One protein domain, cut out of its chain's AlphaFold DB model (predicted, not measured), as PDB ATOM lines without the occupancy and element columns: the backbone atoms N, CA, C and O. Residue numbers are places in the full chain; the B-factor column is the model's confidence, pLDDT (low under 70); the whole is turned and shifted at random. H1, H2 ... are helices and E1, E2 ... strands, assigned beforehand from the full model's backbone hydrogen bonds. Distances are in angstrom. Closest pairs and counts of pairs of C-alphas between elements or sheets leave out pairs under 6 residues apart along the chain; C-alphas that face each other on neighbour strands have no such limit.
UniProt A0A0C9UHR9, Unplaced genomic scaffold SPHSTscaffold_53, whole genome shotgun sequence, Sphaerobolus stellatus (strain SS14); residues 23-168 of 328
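Overview. This is residues 23 to 168 of the 328 residues of an uncharacterized protein of Sphaerobolus stellatus (strain SS14) (UniProt A0A0C9UHR9). Two long helices, H3 and H6, cross about perpendicular to form the core, residues 84 to 95 of H3 packing on residues 141 to 152 of H6. H4 crosses the earlier part of H6 with short H5 at the turn between them, while H1 starts beside H3 and runs away from it, so that residues 43 to 48 stick out; short H2 and H7 pack on H3. The printed part has 146 residues with seven named helices and one named strand, in the order H1, H2, E1, H3, H4, H5, H6, H7, and is mostly helix. It is loose, with a radius of gyration of the C-alphas of 18.2 A, and spans 52 by 39 by 36 A.

Along the chain. Find C-alpha 23 at (298.936, 171.167, 275.165); from there H1, residues 23 to 44, runs 31.9 A. Next come H2, residues 55 to 59, and the strand E1, residues 62 to 64. H3, residues 69 to 96, is the longest helix at 40.5 A and begins at C-alpha 69, (299.416, 159.546, 278.675). After it, look for H4, residues 100 to 117 and 25.7 A, then H5, residues 120 to 126. H6, residues 129 to 153, covers 35.8 A, and H7, residues 157 to 164, ends at C-alpha 164, (292.031, 162.874, 257.575).

Arrangement. Begin at the hub, H3, which touches H1, H2, H6 and H7. It touches H6 about perpendicular, at 89 degrees, and the closest C-alphas are those of Gly 91 and Gly 148, 3.8 A apart. With residues 74 to 78 alone it touches residues 23 to 26 of H1, at a steep tilt of 45 degrees, the same way; C-alphas 26 and 74, the closest, are 6.7 A apart. H2 touches H3 too, closest at the C-alphas of Pro 57 and Lys 82, 4.6 A. H7 touches H3 at a steep tilt of 65 degrees, opposite ways, closest at C-alphas 83 and 164, 6.4 A. Farther out, H4 touches H6 at a steep tilt of 60 degrees, opposite ways, with C-alphas 110 and 139, the closest, 6.8 A apart. H4 and H5 only just touch, only at the corner by their link, with 3 pairs of C-alphas within 8 A, the closest those of Ile 115 and Trp 124, 5.5 A. H1 and H6 are apart. E1 pairs with no named strand, but its residues 62 to 63 pair parallel with residues 167 to 168. In each of the seven helices every O i to N i+4 pair is within hydrogen-bond range.

Size, cuts and confidence. The two C-alphas farthest apart, those of His 67 and Glu 101, are 52.0 A from each other. The printed part has no cut and no long link; the link from H1 to H2, 10 residues, is short, and the other links are tight. Residues 43 to 48 stand free, of which 43 to 44 belong to H1. The mean pLDDT of the printed part is 92.4, and residues 45 to 49 are under 70.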
ATOM      1  N   GLU A  23     299.372 169.862 275.660       94.50
ATOM      2  CA  GLU A  23     298.936 171.167 275.165       94.50
ATOM      3  C   GLU A  23     300.118 172.121 274.996       94.50
ATOM      4  O   GLU A  23     300.248 172.787 273.972       94.50
ATOM      5  N   LYS A  24     301.027 172.154 275.978       92.31
ATOM      6  CA  LYS A  24     302.228 172.994 275.907       92.31
ATOM      7  C   LYS A  24     303.204 172.489 274.848       92.31
ATOM      8  O   LYS A  24     303.877 173.298 274.219       92.31
ATOM      9  N   GLN A  25     303.273 171.174 274.637       91.19
ATOM     10  CA  GLN A  25     304.064 170.588 273.554       91.19
ATOM     11  C   GLN A  25     303.495 170.951 272.178       91.19
ATOM     12  O   GLN A  25     304.265 171.349 271.305       91.19
ATOM     13  N   LEU A  26     302.169 170.883 271.994       94.38
ATOM     14  CA  LEU A  26     301.522 171.340 270.762       94.38
ATOM     15  C   LEU A  26     301.771 172.835 270.532       94.38
ATOM     16  O   LEU A  26     302.197 173.210 269.444       94.38
ATOM     17  N   HIS A  27     301.555 173.672 271.547       93.62
ATOM     18  CA  HIS A  27     301.758 175.116 271.429       93.62
ATOM     19  C   HIS A  27     303.213 175.456 271.079       93.62
ATOM     20  O   HIS A  27     303.469 176.187 270.130       93.62
ATOM     21  N   GLY A  28     304.178 174.821 271.754       91.38
ATOM     22  CA  GLY A  28     305.594 174.986 271.429       91.38
ATOM     23  C   GLY A  28     305.938 174.564 269.996       91.38
ATOM     24  O   GLY A  28     306.757 175.215 269.350       91.38
ATOM     25  N   LEU A  29     305.299 173.515 269.466       91.50
ATOM     26  CA  LEU A  29     305.451 173.127 268.063       91.50
ATOM     27  C   LEU A  29     304.825 174.159 267.113       91.50
ATOM     28  O   LEU A  29     305.440 174.498 266.104       91.50
ATOM     29  N   GLN A  30     303.628 174.667 267.419       93.44
ATOM     30  CA  GLN A  30     302.957 175.707 266.631       93.44
ATOM     31  C   GLN A  30     303.801 176.986 266.557       93.44
ATOM     32  O   GLN A  30     303.971 177.539 265.468       93.44
ATOM     33  N   ASP A  31     304.395 177.405 267.675       91.31
ATOM     34  CA  ASP A  31     305.296 178.558 267.744       91.31
ATOM     35  C   ASP A  31     306.556 178.338 266.902       91.31
ATOM     36  O   ASP A  31     306.955 179.207 266.123       91.31
ATOM     37  N   GLN A  32     307.170 177.154 267.003       89.81
ATOM     38  CA  GLN A  32     308.355 176.801 266.215       89.81
ATOM     39  C   GLN A  32     308.061 176.791 264.718       89.81
ATOM     40  O   GLN A  32     308.821 177.368 263.941       89.81
ATOM     41  N   VAL A  33     306.958 176.163 264.308       91.19
ATOM     42  CA  VAL A  33     306.517 176.158 262.910       91.19
ATOM     43  C   VAL A  33     306.285 177.594 262.448       91.19
ATOM     44  O   VAL A  33     306.859 178.005 261.444       91.19
ATOM     45  N   SER A  34     305.542 178.398 263.207       91.19
ATOM     46  CA  SER A  34     305.279 179.799 262.858       91.19
ATOM     47  C   SER A  34     306.572 180.602 262.687       91.19
ATOM     48  O   SER A  34     306.734 181.309 261.693       91.19
ATOM     49  N   LEU A  35     307.539 180.435 263.594       89.19
ATOM     50  CA  LEU A  35     308.840 181.098 263.526       89.19
ATOM     51  C   LEU A  35     309.669 180.656 262.311       89.19
ATOM     52  O   LEU A  35     310.309 181.496 261.672       89.19
ATOM     53  N   ILE A  36     309.661 179.360 261.978       88.00
ATOM     54  CA  ILE A  36     310.361 178.817 260.803       88.00
ATOM     55  C   ILE A  36     309.794 179.436 259.527       88.00
ATOM     56  O   ILE A  36     310.558 179.949 258.710       88.00
ATOM     57  N   TYR A  37     308.468 179.431 259.368       89.62
ATOM     58  CA  TYR A  37     307.816 179.976 258.176       89.62
ATOM     59  C   TYR A  37     307.977 181.496 258.085       89.62
ATOM     60  O   TYR A  37     308.306 182.001 257.016       89.62
ATOM     61  N   ALA A  38     307.845 182.229 259.196       88.62
ATOM     62  CA  ALA A  38     308.097 183.670 259.223       88.62
ATOM     63  C   ALA A  38     309.544 183.999 258.823       88.62
ATOM     64  O   ALA A  38     309.784 184.859 257.978       88.62
ATOM     65  N   THR A  39     310.516 183.262 259.371       86.81
ATOM     66  CA  THR A  39     311.938 183.444 259.046       86.81
ATOM     67  C   THR A  39     312.230 183.105 257.586       86.81
ATOM     68  O   THR A  39     312.983 183.831 256.941       86.81
ATOM     69  N   TYR A  40     311.632 182.039 257.050       85.69
ATOM     70  CA  TYR A  40     311.754 181.679 255.640       85.69
ATOM     71  C   TYR A  40     311.145 182.751 254.726       85.69
ATOM     72  O   TYR A  40     311.799 183.209 253.796       85.69
ATOM     73  N   ASN A  41     309.931 183.215 255.021       87.50
ATOM     74  CA  ASN A  41     309.254 184.233 254.216       87.50
ATOM     75  C   ASN A  41     309.989 185.587 254.250       87.50
ATOM     76  O   ASN A  41     310.057 186.273 253.234       87.50
ATOM     77  N   GLU A  42     310.612 185.952 255.378       85.75
ATOM     78  CA  GLU A  42     311.481 187.135 255.466       85.75
ATOM     79  C   GLU A  42     312.729 187.038 254.570       85.75
ATOM     80  O   GLU A  42     313.230 188.069 254.120       85.75
ATOM     81  N   THR A  43     313.277 185.838 254.335       81.94
ATOM     82  CA  THR A  43     314.541 185.676 253.591       81.94
ATOM     83  C   THR A  43     314.345 185.661 252.078       81.94
ATOM     84  O   THR A  43     315.252 186.072 251.355       81.94
ATOM     85  N   ILE A  44     313.176 185.234 251.595       77.62
ATOM     86  CA  ILE A  44     312.840 185.180 250.160       77.62
ATOM     87  C   ILE A  44     312.272 186.498 249.599       77.62
ATOM     88  O   ILE A  44     312.082 186.613 248.387       77.62
ATOM     89  N   GLY A  45     312.025 187.507 250.445       66.62
ATOM     90  CA  GLY A  45     311.494 188.814 250.035       66.62
ATOM     91  C   GLY A  45     310.073 188.752 249.451       66.62
ATOM     92  O   GLY A  45     309.315 187.828 249.729       66.62
ATOM     93  N   HIS A  46     309.697 189.729 248.616       63.03
ATOM     94  CA  HIS A  46     308.364 189.825 247.982       63.03
ATOM     95  C   HIS A  46     308.155 188.878 246.782       63.03
ATOM     96  O   HIS A  46     307.382 189.175 245.871       63.03
ATOM     97  N   SER A  47     308.848 187.739 246.751       61.91
ATOM     98  CA  SER A  47     308.610 186.705 245.742       61.91
ATOM     99  C   SER A  47     307.189 186.126 245.898       61.91
ATOM    100  O   SER A  47     306.729 185.968 247.031       61.91
ATOM    101  N   PRO A  48     306.498 185.718 244.812       57.47
ATOM    102  CA  PRO A  48     305.183 185.054 244.860       57.47
ATOM    103  C   PRO A  48     305.175 183.682 245.570       57.47
ATOM    104  O   PRO A  48     304.189 182.956 245.518       57.47
ATOM    105  N   SER A  49     306.268 183.311 246.234       64.94
ATOM    106  CA  SER A  49     306.501 182.033 246.903       64.94
ATOM    107  C   SER A  49     306.400 182.113 248.433       64.94
ATOM    108  O   SER A  49     307.040 181.313 249.113       64.94
ATOM    109  N   ILE A  50     305.647 183.076 248.986       74.81
ATOM    110  CA  ILE A  50     305.325 183.098 250.424       74.81
ATOM    111  C   ILE A  50     304.624 181.787 250.774       74.81
ATOM    112  O   ILE A  50     303.645 181.405 250.134       74.81
ATOM    113  N   VAL A  51     305.134 181.094 251.788       84.56
ATOM    114  CA  VAL A  51     304.592 179.804 252.211       84.56
ATOM    115  C   VAL A  51     303.786 179.990 253.487       84.56
ATOM    116  O   VAL A  51     304.242 180.615 254.444       84.56
ATOM    117  N   ASP A  52     302.589 179.419 253.506       88.94
ATOM    118  CA  ASP A  52     301.714 179.418 254.669       88.94
ATOM    119  C   ASP A  52     302.137 178.342 255.685       88.94
ATOM    120  O   ASP A  52     302.312 177.167 255.333       88.94
ATOM    121  N   ALA A  53     302.260 178.726 256.958       91.75
ATOM    122  CA  ALA A  53     302.549 177.823 258.071       91.75
ATOM    123  C   ALA A  53     301.500 176.706 258.216       91.75
ATOM    124  O   ALA A  53     301.841 175.588 258.608       91.75
ATOM    125  N   ARG A  54     300.247 176.955 257.810       92.50
ATOM    126  CA  ARG A  54     299.157 175.961 257.742       92.50
ATOM    127  C   ARG A  54     299.441 174.809 256.772       92.50
ATOM    128  O   ARG A  54     298.845 173.733 256.871       92.50
ATOM    129  N   SER A  55     300.421 174.964 255.879       91.44
ATOM    130  CA  SER A  55     300.889 173.864 255.032       91.44
ATOM    131  C   SER A  55     301.607 172.752 255.817       91.44
ATOM    132  O   SER A  55     301.710 171.629 255.326       91.44
ATOM    133  N   PHE A  56     302.084 173.021 257.041       94.75
ATOM    134  CA  PHE A  56     302.667 171.999 257.911       94.75
ATOM    135  C   PHE A  56     301.616 171.006 258.444       94.75
ATOM    136  O   PHE A  56     301.722 169.819 258.124       94.75
ATOM    137  N   PRO A  57     300.590 171.431 259.215       94.94
ATOM    138  CA  PRO A  57     299.602 170.503 259.766       94.94
ATOM    139  C   PRO A  57     298.802 169.777 258.673       94.94
ATOM    140  O   PRO A  57     298.518 168.590 258.819       94.94
ATOM    141  N   SER A  58     298.526 170.412 257.529       90.81
ATOM    142  CA  SER A  58     297.860 169.746 256.393       90.81
ATOM    143  C   SER A  58     298.677 168.582 255.811       90.81
ATOM    144  O   SER A  58     298.105 167.558 255.428       90.81
ATOM    145  N   LYS A  59     300.014 168.666 255.827       92.88
ATOM    146  CA  LYS A  59     300.924 167.588 255.392       92.88
ATOM    147  C   LYS A  59     301.200 166.542 256.469       92.88
ATOM    148  O   LYS A  59     301.791 165.506 256.165       92.88
ATOM    149  N   LEU A  60     300.778 166.772 257.711       94.81
ATOM    150  CA  LEU A  60     300.993 165.829 258.801       94.81
ATOM    151  C   LEU A  60     300.253 164.516 258.502       94.81
ATOM    152  O   LEU A  60     299.066 164.520 258.176       94.81
ATOM    153  N   ARG A  61     300.962 163.385 258.563       95.06
ATOM    154  CA  ARG A  61     300.402 162.039 258.311       95.06
ATOM    155  C   ARG A  61     300.424 161.141 259.537       95.06
ATOM    156  O   ARG A  61     299.902 160.030 259.495       95.06
ATOM    157  N   GLY A  62     301.038 161.597 260.619       94.69
ATOM    158  CA  GLY A  62     301.206 160.794 261.810       94.69
ATOM    159  C   GLY A  62     302.304 161.301 262.721       94.69
ATOM    160  O   GLY A  62     302.980 162.286 262.426       94.69
ATOM    161  N   VAL A  63     302.480 160.590 263.828       92.44
ATOM    162  CA  VAL A  63     303.499 160.882 264.834       92.44
ATOM    163  C   VAL A  63     304.019 159.581 265.445       92.44
ATOM    164  O   VAL A  63     303.263 158.625 265.623       92.44
ATOM    165  N   CYS A  64     305.314 159.539 265.759       90.12
ATOM    166  CA  CYS A  64     305.929 158.463 266.530       90.12
ATOM    167  C   CYS A  64     306.173 158.966 267.956       90.12
ATOM    168  O   CYS A  64     307.078 159.770 268.172       90.12
ATOM    169  N   THR A  65     305.351 158.530 268.910       86.75
ATOM    170  CA  THR A  65     305.458 158.937 270.321       86.75
ATOM    171  C   THR A  65     305.443 157.728 271.243       86.75
ATOM    172  O   THR A  65     305.036 156.626 270.859       86.75
ATOM    173  N   ASP A  66     305.906 157.905 272.479       82.62
ATOM    174  CA  ASP A  66     305.880 156.827 273.457       82.62
ATOM    175  C   ASP A  66     304.465 156.516 273.988       82.62
ATOM    176  O   ASP A  66     303.437 156.905 273.420       82.62
ATOM    177  N   HIS A  67     304.394 155.671 275.017       85.12
ATOM    178  CA  HIS A  67     303.130 155.217 275.595       85.12
ATOM    179  C   HIS A  67     302.603 156.093 276.732       85.12
ATOM    180  O   HIS A  67     301.518 155.783 277.236       85.12
ATOM    181  N   ALA A  68     303.322 157.147 277.117       88.50
ATOM    182  CA  ALA A  68     302.911 158.053 278.173       88.50
ATOM    183  C   ALA A  68     301.581 158.740 277.819       88.50
ATOM    184  O   ALA A  68     301.215 158.877 276.646       88.50
ATOM    185  N   ALA A  69     300.789 159.067 278.843       91.44
ATOM    186  CA  ALA A  69     299.416 159.546 278.675       91.44
ATOM    187  C   ALA A  69     299.360 160.893 277.936       91.44
ATOM    188  O   ALA A  69     298.562 161.051 277.012       91.44
ATOM    189  N   ASP A  70     300.263 161.806 278.285       92.12
ATOM    190  CA  ASP A  70     300.503 163.079 277.605       92.12
ATOM    191  C   ASP A  70     300.848 162.867 276.126       92.12
ATOM    192  O   ASP A  70     300.279 163.523 275.261       92.12
ATOM    193  N   GLN A  71     301.676 161.872 275.803       92.44
ATOM    194  CA  GLN A  71     302.031 161.552 274.420       92.44
ATOM    195  C   GLN A  71     300.873 160.945 273.611       92.44
ATOM    196  O   GLN A  71     300.843 161.068 272.383       92.44
ATOM    197  N   LYS A  72     299.901 160.292 274.271       93.25
ATOM    198  CA  LYS A  72     298.647 159.876 273.617       93.25
ATOM    199  C   LYS A  72     297.781 161.086 273.298       93.25
ATOM    200  O   LYS A  72     297.293 161.185 272.179       93.25
ATOM    201  N   LEU A  73     297.616 161.974 274.276       95.81
ATOM    202  CA  LEU A  73     296.817 163.183 274.127       95.81
ATOM    203  C   LEU A  73     297.410 164.101 273.054       95.81
ATOM    204  O   LEU A  73     296.679 164.562 272.188       95.81
ATOM    205  N   LEU A  74     298.734 164.278 273.033       95.38
ATOM    206  CA  LEU A  74     299.416 165.065 272.005       95.38
ATOM    207  C   LEU A  74     299.115 164.541 270.595       95.38
ATOM    208  O   LEU A  74     298.902 165.332 269.684       95.38
ATOM    209  N   ALA A  75     299.075 163.221 270.400       95.69
ATOM    210  CA  ALA A  75     298.761 162.644 269.096       95.69
ATOM    211  C   ALA A  75     297.332 162.977 268.629       95.69
ATOM    212  O   ALA A  75     297.147 163.267 267.448       95.69
ATOM    213  N   GLU A  76     296.348 162.978 269.534       97.06
ATOM    214  CA  GLU A  76     294.983 163.417 269.207       97.06
ATOM    215  C   GLU A  76     294.938 164.927 268.939       97.06
ATOM    216  O   GLU A  76     294.401 165.345 267.921       97.06
ATOM    217  N   LEU A  77     295.613 165.742 269.758       97.62
ATOM    218  CA  LEU A  77     295.694 167.191 269.544       97.62
ATOM    219  C   LEU A  77     296.339 167.553 268.192       97.62
ATOM    220  O   LEU A  77     295.885 168.467 267.508       97.62
ATOM    221  N   LEU A  78     297.378 166.827 267.765       97.44
ATOM    222  CA  LEU A  78     298.012 167.003 266.452       97.44
ATOM    223  C   LEU A  78     297.080 166.620 265.297       97.44
ATOM    224  O   LEU A  78     297.079 167.272 264.250       97.44
ATOM    225  N   LYS A  79     296.302 165.552 265.476       97.56
ATOM    226  CA  LYS A  79     295.297 165.108 264.508       97.56
ATOM    227  C   LYS A  79     294.169 166.131 264.384       97.56
ATOM    228  O   LYS A  79     293.765 166.436 263.263       97.56
ATOM    229  N   ASP A  80     293.709 166.687 265.496       97.50
ATOM    230  CA  ASP A  80     292.693 167.738 265.505       97.50
ATOM    231  C   ASP A  80     293.231 169.021 264.874       97.50
ATOM    232  O   ASP A  80     292.577 169.579 263.997       97.50
ATOM    233  N   TRP A  81     294.465 169.425 265.196       97.56
ATOM    234  CA  TRP A  81     295.113 170.570 264.553       97.56
ATOM    235  C   TRP A  81     295.171 170.410 263.028       97.56
ATOM    236  O   TRP A  81     294.760 171.310 262.299       97.56
ATOM    237  N   LYS A  82     295.582 169.233 262.536       97.06
ATOM    238  CA  LYS A  82     295.533 168.892 261.105       97.06
ATOM    239  C   LYS A  82     294.136 169.075 260.511       97.06
ATOM    240  O   LYS A  82     294.007 169.695 259.456       97.06
ATOM    241  N   LYS A  83     293.111 168.500 261.145       97.12
ATOM    242  CA  LYS A  83     291.733 168.533 260.639       97.12
ATOM    243  C   LYS A  83     291.174 169.949 260.626       97.12
ATOM    244  O   LYS A  83     290.623 170.362 259.612       97.12
ATOM    245  N   CYS A  84     291.343 170.695 261.714       96.19
ATOM    246  CA  CYS A  84     290.887 172.078 261.801       96.19
ATOM    247  C   CYS A  84     291.545 172.934 260.723       96.19
ATOM    248  O   CYS A  84     290.840 173.582 259.956       96.19
ATOM    249  N   THR A  85     292.866 172.838 260.571       96.19
ATOM    250  CA  THR A  85     293.580 173.623 259.563       96.19
ATOM    251  C   THR A  85     293.178 173.269 258.129       96.19
ATOM    252  O   THR A  85     292.992 174.174 257.324       96.19
ATOM    253  N   ASP A  86     292.983 171.990 257.788       96.31
ATOM    254  CA  ASP A  86     292.482 171.613 256.453       96.31
ATOM    255  C   ASP A  86     291.107 172.244 256.157       96.31
ATOM    256  O   ASP A  86     290.854 172.710 255.047       96.31
ATOM    257  N   ARG A  87     290.224 172.305 257.158       97.62
ATOM    258  CA  ARG A  87     288.864 172.844 257.010       97.62
ATOM    259  C   ARG A  87     288.914 174.354 256.876       97.62
ATOM    260  O   ARG A  87     288.335 174.895 255.943       97.62
ATOM    261  N   GLU A  88     289.653 175.022 257.748       96.56
ATOM    262  CA  GLU A  88     289.885 176.462 257.659       96.56
ATOM    263  C   GLU A  88     290.450 176.852 256.289       96.56
ATOM    264  O   GLU A  88     289.897 177.741 255.647       96.56
ATOM    265  N   SER A  89     291.475 176.147 255.793       95.50
ATOM    266  CA  SER A  89     292.074 176.427 254.481       95.50
ATOM    267  C   SER A  89     291.082 176.246 253.330       95.50
ATOM    268  O   SER A  89     290.941 177.148 252.510       95.50
ATOM    269  N   ARG A  90     290.325 175.140 253.287       96.12
ATOM    270  CA  ARG A  90     289.287 174.924 252.254       96.12
ATOM    271  C   ARG A  90     288.214 176.007 252.276       96.12
ATOM    272  O   ARG A  90     287.726 176.433 251.230       96.12
ATOM    273  N   GLY A  91     287.796 176.398 253.476       97.25
ATOM    274  CA  GLY A  91     286.777 177.417 253.659       97.25
ATOM    275  C   GLY A  91     287.240 178.794 253.233       97.25
ATOM    276  O   GLY A  91     286.505 179.481 252.532       97.25
ATOM    277  N   GLU A  92     288.462 179.164 253.602       95.94
ATOM    278  CA  GLU A  92     289.075 180.424 253.198       95.94
ATOM    279  C   GLU A  92     289.291 180.486 251.684       95.94
ATOM    280  O   GLU A  92     288.895 181.463 251.057       95.94
ATOM    281  N   GLU A  93     289.828 179.427 251.070       95.25
ATOM    282  CA  GLU A  93     289.969 179.340 249.609       95.25
ATOM    283  C   GLU A  93     288.620 179.547 248.909       95.25
ATOM    284  O   GLU A  93     288.516 180.305 247.940       95.25
ATOM    285  N   LYS A  94     287.555 178.924 249.430       97.06
ATOM    286  CA  LYS A  94     286.209 179.116 248.892       97.06
ATOM    287  C   LYS A  94     285.715 180.543 249.101       97.06
ATOM    288  O   LYS A  94     285.168 181.109 248.158       97.06
ATOM    289  N   LEU A  95     285.900 181.106 250.290       95.56
ATOM    290  CA  LEU A  95     285.453 182.450 250.646       95.56
ATOM    291  C   LEU A  95     286.127 183.514 249.766       95.56
ATOM    292  O   LEU A  95     285.442 184.372 249.218       95.56
ATOM    293  N   LEU A  96     287.439 183.397 249.546       93.44
ATOM    294  CA  LEU A  96     288.220 184.286 248.676       93.44
ATOM    295  C   LEU A  96     287.882 184.130 247.185       93.44
ATOM    296  O   LEU A  96     288.144 185.036 246.401       93.44
ATOM    297  N   SER A  97     287.292 182.998 246.788       95.75
ATOM    298  CA  SER A  97     286.822 182.768 245.415       95.75
ATOM    299  C   SER A  97     285.413 183.306 245.132       95.75
ATOM    300  O   SER A  97     284.959 183.230 243.989       95.75
ATOM    301  N   LEU A  98     284.688 183.787 246.152       95.44
ATOM    302  CA  LEU A  98     283.327 184.295 245.977       95.44
ATOM    303  C   LEU A  98     283.315 185.649 245.248       95.44
ATOM    304  O   LEU A  98     284.233 186.454 245.424       95.44
ATOM    305  N   PRO A  99     282.245 185.952 244.488       96.38
ATOM    306  CA  PRO A  99     281.984 187.306 244.020       96.38
ATOM    307  C   PRO A  99     281.909 188.299 245.192       96.38
ATOM    308  O   PRO A  99     281.460 187.918 246.282       96.38
ATOM    309  N   PRO A 100     282.292 189.574 244.993       94.56
ATOM    310  CA  PRO A 100     282.282 190.575 246.055       94.56
ATOM    311  C   PRO A 100     280.940 190.697 246.783       94.56
ATOM    312  O   PRO A 100     280.933 190.849 248.003       94.56
ATOM    313  N   GLU A 101     279.807 190.593 246.080       95.00
ATOM    314  CA  GLU A 101     278.488 190.725 246.706       95.00
ATOM    315  C   GLU A 101     278.194 189.568 247.674       95.00
ATOM    316  O   GLU A 101     277.694 189.788 248.779       95.00
ATOM    317  N   GLU A 102     278.543 188.338 247.286       94.19
ATOM    318  CA  GLU A 102     278.368 187.145 248.121       94.19
ATOM    319  C   GLU A 102     279.319 187.157 249.318       94.19
ATOM    320  O   GLU A 102     278.907 186.857 250.440       94.19
ATOM    321  N   LEU A 103     280.578 187.554 249.101       93.06
ATOM    322  CA  LEU A 103     281.559 187.704 250.170       93.06
ATOM    323  C   LEU A 103     281.079 188.715 251.220       93.06
ATOM    324  O   LEU A 103     281.071 188.409 252.413       93.06
ATOM    325  N   ILE A 104     280.628 189.894 250.779       92.94
ATOM    326  CA  ILE A 104     280.082 190.929 251.666       92.94
ATOM    327  C   ILE A 104     278.877 190.389 252.440       92.94
ATOM    328  O   ILE A 104     278.804 190.585 253.651       92.94
ATOM    329  N   ALA A 105     277.960 189.672 251.787       94.56
ATOM    330  CA  ALA A 105     276.792 189.101 252.456       94.56
ATOM    331  C   ALA A 105     277.176 188.095 253.559       94.56
ATOM    332  O   ALA A 105     276.600 188.127 254.649       94.56
ATOM    333  N   VAL A 106     278.168 187.233 253.305       94.00
ATOM    334  CA  VAL A 106     278.679 186.274 254.300       94.00
ATOM    335  C   VAL A 106     279.307 187.003 255.489       94.00
ATOM    336  O   VAL A 106     278.975 186.697 256.635       94.00
ATOM    337  N   LEU A 107     280.173 187.987 255.229       91.50
ATOM    338  CA  LEU A 107     280.858 188.743 256.280       91.50
ATOM    339  C   LEU A 107     279.883 189.590 257.107       91.50
ATOM    340  O   LEU A 107     279.964 189.581 258.332       91.50
ATOM    341  N   LEU A 108     278.915 190.258 256.469       93.19
ATOM    342  CA  LEU A 108     277.887 191.038 257.165       93.19
ATOM    343  C   LEU A 108     277.055 190.168 258.103       93.19
ATOM    344  O   LEU A 108     276.808 190.559 259.244       93.19
ATOM    345  N   LYS A 109     276.654 188.977 257.647       94.38
ATOM    346  CA  LYS A 109     275.924 188.029 258.489       94.38
ATOM    347  C   LYS A 109     276.758 187.622 259.707       94.38
ATOM    348  O   LYS A 109     276.253 187.657 260.827       94.38
ATOM    349  N   ALA A 110     278.029 187.285 259.496       92.94
ATOM    350  CA  ALA A 110     278.943 186.899 260.565       92.94
ATOM    351  C   ALA A 110     279.155 188.032 261.589       92.94
ATOM    352  O   ALA A 110     279.071 187.795 262.795       92.94
ATOM    353  N   SER A 111     279.342 189.272 261.123       91.69
ATOM    354  CA  SER A 111     279.436 190.453 261.987       91.69
ATOM    355  C   SER A 111     278.144 190.715 262.757       91.69
ATOM    356  O   SER A 111     278.191 191.069 263.932       91.69
ATOM    357  N   GLN A 112     276.979 190.522 262.134       93.00
ATOM    358  CA  GLN A 112     275.699 190.706 262.811       93.00
ATOM    359  C   GLN A 112     275.517 189.702 263.954       93.00
ATOM    360  O   GLN A 112     275.074 190.091 265.032       93.00
ATOM    361  N   GLU A 113     275.894 188.439 263.755       92.31
ATOM    362  CA  GLU A 113     275.881 187.425 264.817       92.31
ATOM    363  C   GLU A 113     276.792 187.807 265.993       92.31
ATOM    364  O   GLU A 113     276.389 187.670 267.148       92.31
ATOM    365  N   ASP A 114     277.988 188.332 265.716       90.56
ATOM    366  CA  ASP A 114     278.925 188.781 266.752       90.56
ATOM    367  C   ASP A 114     278.410 189.989 267.536       90.56
ATOM    368  O   ASP A 114     278.518 190.018 268.766       90.56
ATOM    369  N   ILE A 115     277.789 190.953 266.848       91.75
ATOM    370  CA  ILE A 115     277.128 192.097 267.487       91.75
ATOM    371  C   ILE A 115     276.015 191.604 268.417       91.75
ATOM    372  O   ILE A 115     275.922 192.048 269.559       91.75
ATOM    373  N   GLN A 116     275.187 190.656 267.972       92.56
ATOM    374  CA  GLN A 116     274.136 190.093 268.825       92.56
ATOM    375  C   GLN A 116     274.718 189.348 270.035       92.56
ATOM    376  O   GLN A 116     274.233 189.520 271.154       92.56
ATOM    377  N   ALA A 117     275.799 188.587 269.850       90.75
ATOM    378  CA  ALA A 117     276.497 187.902 270.938       90.75
ATOM    379  C   ALA A 117     277.158 188.868 271.942       90.75
ATOM    380  O   ALA A 117     277.396 188.496 273.090       90.75
ATOM    381  N   ALA A 118     277.440 190.107 271.534       91.44
ATOM    382  CA  ALA A 118     277.914 191.182 272.400       91.44
ATOM    383  C   ALA A 118     276.771 191.963 273.079       91.44
ATOM    384  O   ALA A 118     276.990 193.078 273.533       91.44
ATOM    385  N   VAL A 119     275.567 191.384 273.186       92.56
ATOM    386  CA  VAL A 119     274.370 192.041 273.754       92.56
ATOM    387  C   VAL A 119     273.910 193.230 272.894       92.56
ATOM    388  O   VAL A 119     273.408 194.240 273.382       92.56
ATOM    389  N   GLY A 120     274.067 193.100 271.577       92.56
ATOM    390  CA  GLY A 120     273.659 194.102 270.601       92.56
ATOM    391  C   GLY A 120     274.718 195.177 270.345       92.56
ATOM    392  O   GLY A 120     275.876 195.081 270.752       92.56
ATOM    393  N   LEU A 121     274.311 196.214 269.611       92.69
ATOM    394  CA  LEU A 121     275.225 197.232 269.089       92.69
ATOM    395  C   LEU A 121     275.912 198.041 270.197       92.69
ATOM    396  O   LEU A 121     277.092 198.356 270.072       92.69
ATOM    397  N   ASP A 122     275.209 198.334 271.290       93.38
ATOM    398  CA  ASP A 122     275.769 199.101 272.407       93.38
ATOM    399  C   ASP A 122     276.868 198.320 273.129       93.38
ATOM    400  O   ASP A 122     277.942 198.860 273.394       93.38
ATOM    401  N   GLY A 123     276.638 197.029 273.383       93.12
ATOM    402  CA  GLY A 123     277.647 196.171 273.995       93.12
ATOM    403  C   GLY A 123     278.828 195.912 273.060       93.12
ATOM    404  O   GLY A 123     279.967 195.935 273.517       93.12
ATOM    405  N   TRP A 124     278.599 195.792 271.747       93.06
ATOM    406  CA  TRP A 124     279.679 195.756 270.755       93.06
ATOM    407  C   TRP A 124     280.517 197.040 270.755       93.06
ATOM    408  O   TRP A 124     281.747 196.986 270.768       93.06
ATOM    409  N   ASN A 125     279.870 198.206 270.764       94.25
ATOM    410  CA  ASN A 125     280.550 199.500 270.754       94.25
ATOM    411  C   ASN A 125     281.343 199.761 272.039       94.25
ATOM    412  O   ASN A 125     282.357 200.457 271.979       94.25
ATOM    413  N   ALA A 126     280.914 199.186 273.166       94.75
ATOM    414  CA  ALA A 126     281.604 199.266 274.449       94.75
ATOM    415  C   ALA A 126     282.880 198.403 274.531       94.75
ATOM    416  O   ALA A 126     283.696 198.628 275.425       94.75
ATOM    417  N   LEU A 127     283.073 197.436 273.623       94.38
ATOM    418  CA  LEU A 127     284.303 196.642 273.558       94.38
ATOM    419  C   LEU A 127     285.497 197.504 273.136       94.38
ATOM    420  O   LEU A 127     285.376 198.412 272.308       94.38
ATOM    421  N   SER A 128     286.682 197.164 273.644       95.94
ATOM    422  CA  SER A 128     287.926 197.755 273.154       95.94
ATOM    423  C   SER A 128     288.214 197.329 271.711       95.94
ATOM    424  O   SER A 128     287.787 196.268 271.252       95.94
ATOM    425  N   GLU A 129     289.004 198.121 270.985       94.62
ATOM    426  CA  GLU A 129     289.403 197.772 269.613       94.62
ATOM    427  C   GLU A 129     290.184 196.450 269.547       94.62
ATOM    428  O   GLU A 129     289.985 195.660 268.630       94.62
ATOM    429  N   SER A 130     291.013 196.157 270.556       94.56
ATOM    430  CA  SER A 130     291.729 194.878 270.653       94.56
ATOM    431  C   SER A 130     290.765 193.690 270.758       94.56
ATOM    432  O   SER A 130     290.928 192.680 270.071       94.56
ATOM    433  N   GLU A 131     289.714 193.820 271.572       93.06
ATOM    434  CA  GLU A 131     288.688 192.785 271.709       93.06
ATOM    435  C   GLU A 131     287.873 192.625 270.428       93.06
ATOM    436  O   GLU A 131     287.644 191.493 270.002       93.06
ATOM    437  N   LYS A 132     287.480 193.726 269.775       92.75
ATOM    438  CA  LYS A 132     286.783 193.673 268.480       92.75
ATOM    439  C   LYS A 132     287.627 192.968 267.421       92.75
ATOM    440  O   LYS A 132     287.116 192.094 266.729       92.75
ATOM    441  N   LEU A 133     288.918 193.297 267.323       92.69
ATOM    442  CA  LEU A 133     289.850 192.650 266.393       92.69
ATOM    443  C   LEU A 133     289.978 191.148 266.671       92.69
ATOM    444  O   LEU A 133     289.873 190.347 265.744       92.69
ATOM    445  N   SER A 134     290.153 190.766 267.937       92.75
ATOM    446  CA  SER A 134     290.252 189.360 268.346       92.75
ATOM    447  C   SER A 134     288.973 188.576 268.026       92.75
ATOM    448  O   SER A 134     289.037 187.489 267.449       92.75
ATOM    449  N   ARG A 135     287.797 189.150 268.315       93.38
ATOM    450  CA  ARG A 135     286.495 188.534 268.006       93.38
ATOM    451  C   ARG A 135     286.269 188.398 266.506       93.38
ATOM    452  O   ARG A 135     285.952 187.305 266.055       93.38
ATOM    453  N   ASN A 136     286.534 189.452 265.733       92.69
ATOM    454  CA  ASN A 136     286.429 189.414 264.274       92.69
ATOM    455  C   ASN A 136     287.343 188.340 263.666       92.69
ATOM    456  O   ASN A 136     286.913 187.606 262.776       92.69
ATOM    457  N   ALA A 137     288.583 188.215 264.151       92.12
ATOM    458  CA  ALA A 137     289.511 187.182 263.692       92.12
ATOM    459  C   ALA A 137     288.998 185.768 264.017       92.12
ATOM    460  O   ALA A 137     288.999 184.898 263.144       92.12
ATOM    461  N   ALA A 138     288.499 185.551 265.238       92.62
ATOM    462  CA  ALA A 138     287.920 184.272 265.647       92.62
ATOM    463  C   ALA A 138     286.658 183.922 264.839       92.62
ATOM    464  O   ALA A 138     286.509 182.789 264.381       92.62
ATOM    465  N   LYS A 139     285.768 184.893 264.603       94.25
ATOM    466  CA  LYS A 139     284.557 184.701 263.799       94.25
ATOM    467  C   LYS A 139     284.888 184.425 262.333       94.25
ATOM    468  O   LYS A 139     284.263 183.560 261.728       94.25
ATOM    469  N   TYR A 140     285.886 185.100 261.766       93.94
ATOM    470  CA  TYR A 140     286.372 184.798 260.419       93.94
ATOM    471  C   TYR A 140     286.877 183.352 260.309       93.94
ATOM    472  O   TYR A 140     286.500 182.640 259.376       93.94
ATOM    473  N   GLN A 141     287.677 182.893 261.278       93.69
ATOM    474  CA  GLN A 141     288.143 181.504 261.328       93.69
ATOM    475  C   GLN A 141     286.982 180.508 261.454       93.69
ATOM    476  O   GLN A 141     286.963 179.520 260.724       93.69
ATOM    477  N   ASP A 142     285.987 180.784 262.301       95.06
ATOM    478  CA  ASP A 142     284.781 179.954 262.445       95.06
ATOM    479  C   ASP A 142     283.988 179.858 261.129       95.06
ATOM    480  O   ASP A 142     283.642 178.764 260.682       95.06
ATOM    481  N   VAL A 143     283.772 180.983 260.438       96.12
ATOM    482  CA  VAL A 143     283.117 181.000 259.118       96.12
ATOM    483  C   VAL A 143     283.890 180.147 258.111       96.12
ATOM    484  O   VAL A 143     283.288 179.320 257.416       96.12
ATOM    485  N   CYS A 144     285.217 180.301 258.052       97.06
ATOM    486  CA  CYS A 144     286.065 179.481 257.192       97.06
ATOM    487  C   CYS A 144     285.926 177.998 257.555       97.06
ATOM    488  O   CYS A 144     285.606 177.179 256.695       97.06
ATOM    489  N   PHE A 145     286.063 177.638 258.830       97.19
ATOM    490  CA  PHE A 145     285.915 176.258 259.281       97.19
ATOM    491  C   PHE A 145     284.556 175.664 258.881       97.19
ATOM    492  O   PHE A 145     284.508 174.566 258.329       97.19
ATOM    493  N   GLN A 146     283.449 176.385 259.076       97.12
ATOM    494  CA  GLN A 146     282.108 175.904 258.729       97.12
ATOM    495  C   GLN A 146     281.924 175.681 257.222       97.12
ATOM    496  O   GLN A 146     281.337 174.673 256.811       97.12
ATOM    497  N   ILE A 147     282.411 176.601 256.383       97.81
ATOM    498  CA  ILE A 147     282.381 176.445 254.921       97.81
ATOM    499  C   ILE A 147     283.244 175.246 254.518       97.81
ATOM    500  O   ILE A 147     282.786 174.366 253.786       97.81
ATOM    501  N   GLY A 148     284.463 175.167 255.041       98.00
ATOM    502  CA  GLY A 148     285.390 174.081 254.761       98.00
ATOM    503  C   GLY A 148     284.893 172.719 255.218       98.00
ATOM    504  O   GLY A 148     285.065 171.736 254.503       98.00
ATOM    505  N   GLN A 149     284.202 172.648 256.354       98.31
ATOM    506  CA  GLN A 149     283.581 171.426 256.855       98.31
ATOM    507  C   GLN A 149     282.463 170.938 255.925       98.31
ATOM    508  O   GLN A 149     282.348 169.734 255.689       98.31
ATOM    509  N   LYS A 150     281.668 171.851 255.350       98.19
ATOM    510  CA  LYS A 150     280.668 171.502 254.325       98.19
ATOM    511  C   LYS A 150     281.331 170.994 253.045       98.19
ATOM    512  O   LYS A 150     280.882 169.997 252.489       98.19
ATOM    513  N   LEU A 151     282.413 171.641 252.606       98.19
ATOM    514  CA  LEU A 151     283.182 171.206 251.435       98.19
ATOM    515  C   LEU A 151     283.823 169.833 251.654       98.19
ATOM    516  O   LEU A 151     283.730 168.974 250.786       98.19
ATOM    517  N   PHE A 152     284.412 169.602 252.828       97.94
ATOM    518  CA  PHE A 152     284.968 168.311 253.219       97.94
ATOM    519  C   PHE A 152     283.891 167.218 253.225       97.94
ATOM    520  O   PHE A 152     284.094 166.154 252.649       97.94
ATOM    521  N   ALA A 153     282.725 167.488 253.819       98.19
ATOM    522  CA  ALA A 153     281.620 166.532 253.864       98.19
ATOM    523  C   ALA A 153     281.071 166.172 252.470       98.19
ATOM    524  O   ALA A 153     280.522 165.087 252.296       98.19
ATOM    525  N   ALA A 154     281.238 167.057 251.482       98.00
ATOM    526  CA  ALA A 154     280.854 166.818 250.093       98.00
ATOM    527  C   ALA A 154     281.894 166.015 249.283       98.00
ATOM    528  O   ALA A 154     281.593 165.592 248.165       98.00
ATOM    529  N   LEU A 155     283.104 165.794 249.816       97.88
ATOM    530  CA  LEU A 155     284.126 164.963 249.169       97.88
ATOM    531  C   LEU A 155     283.699 163.494 249.104       97.88
ATOM    532  O   LEU A 155     282.893 163.022 249.910       97.88
ATOM    533  N   LYS A 156     284.311 162.731 248.193       98.44
ATOM    534  CA  LYS A 156     284.123 161.277 248.160       98.44
ATOM    535  C   LYS A 156     284.718 160.643 249.424       98.44
ATOM    536  O   LYS A 156     285.736 161.128 249.918       98.44
ATOM    537  N   PRO A 157     284.197 159.493 249.895       98.06
ATOM    538  CA  PRO A 157     284.704 158.835 251.104       98.06
ATOM    539  C   PRO A 157     286.224 158.611 251.114       98.06
ATOM    540  O   PRO A 157     286.878 158.868 252.117       98.06
ATOM    541  N   LYS A 158     286.805 158.215 249.973       97.62
ATOM    542  CA  LYS A 158     288.257 158.014 249.839       97.62
ATOM    543  C   LYS A 158     289.059 159.311 250.014       97.62
ATOM    544  O   LYS A 158     290.131 159.294 250.602       97.62
ATOM    545  N   GLU A 159     288.549 160.429 249.506       97.19
ATOM    546  CA  GLU A 159     289.201 161.740 249.624       97.19
ATOM    547  C   GLU A 159     289.100 162.272 251.060       97.19
ATOM    548  O   GLU A 159     290.052 162.863 251.564       97.19
ATOM    549  N   GLN A 160     287.977 162.014 251.745       97.38
ATOM    550  CA  GLN A 160     287.825 162.318 253.171       97.38
ATOM    551  C   GLN A 160     288.819 161.519 254.018       97.38
ATOM    552  O   GLN A 160     289.513 162.097 254.854       97.38
ATOM    553  N   GLU A 161     288.919 160.208 253.773       96.38
ATOM    554  CA  GLU A 161     289.870 159.324 254.453       96.38
ATOM    555  C   GLU A 161     291.311 159.783 254.224       96.38
ATOM    556  O   GLU A 161     292.077 159.913 255.177       96.38
ATOM    557  N   GLU A 162     291.676 160.084 252.977       95.50
ATOM    558  CA  GLU A 162     293.013 160.564 252.650       95.50
ATOM    559  C   GLU A 162     293.310 161.910 253.315       95.50
ATOM    560  O   GLU A 162     294.403 162.099 253.846       95.50
ATOM    561  N   SER A 163     292.359 162.843 253.328       94.44
ATOM    562  CA  SER A 163     292.537 164.151 253.962       94.44
ATOM    563  C   SER A 163     292.715 164.029 255.482       94.44
ATOM    564  O   SER A 163     293.577 164.696 256.060       94.44
ATOM    565  N   ASP A 164     291.986 163.112 256.124       96.62
ATOM    566  CA  ASP A 164     292.031 162.874 257.575       96.62
ATOM    567  C   ASP A 164     293.073 161.860 258.029       96.62
ATOM    568  O   ASP A 164     293.241 161.656 259.237       96.62
ATOM    569  N   TRP A 165     293.780 161.242 257.084       96.56
ATOM    570  CA  TRP A 165     294.740 160.193 257.375       96.56
ATOM    571  C   TRP A 165     295.799 160.671 258.367       96.56
ATOM    572  O   TRP A 165     296.598 161.574 258.085       96.56
ATOM    573  N   PHE A 166     295.825 160.011 259.522       97.00
ATOM    574  CA  PHE A 166     296.767 160.271 260.594       97.00
ATOM    575  C   PHE A 166     297.060 158.977 261.351       97.00
ATOM    576  O   PHE A 166     296.155 158.357 261.913       97.00
ATOM    577  N   VAL A 167     298.329 158.581 261.399       95.31
ATOM    578  CA  VAL A 167     298.772 157.359 262.075       95.31
ATOM    579  C   VAL A 167     299.626 157.705 263.283       95.31
ATOM    580  O   VAL A 167     300.687 158.313 263.168       95.31
ATOM    581  N   ARG A 168     299.211 157.241 264.459       92.00
ATOM    582  CA  ARG A 168     300.092 157.225 265.622       92.00
ATOM    583  C   ARG A 168     300.860 155.910 265.665       92.00
ATOM    584  O   ARG A 168     300.274 154.840 265.827       92.00
TER     585      ARG A 168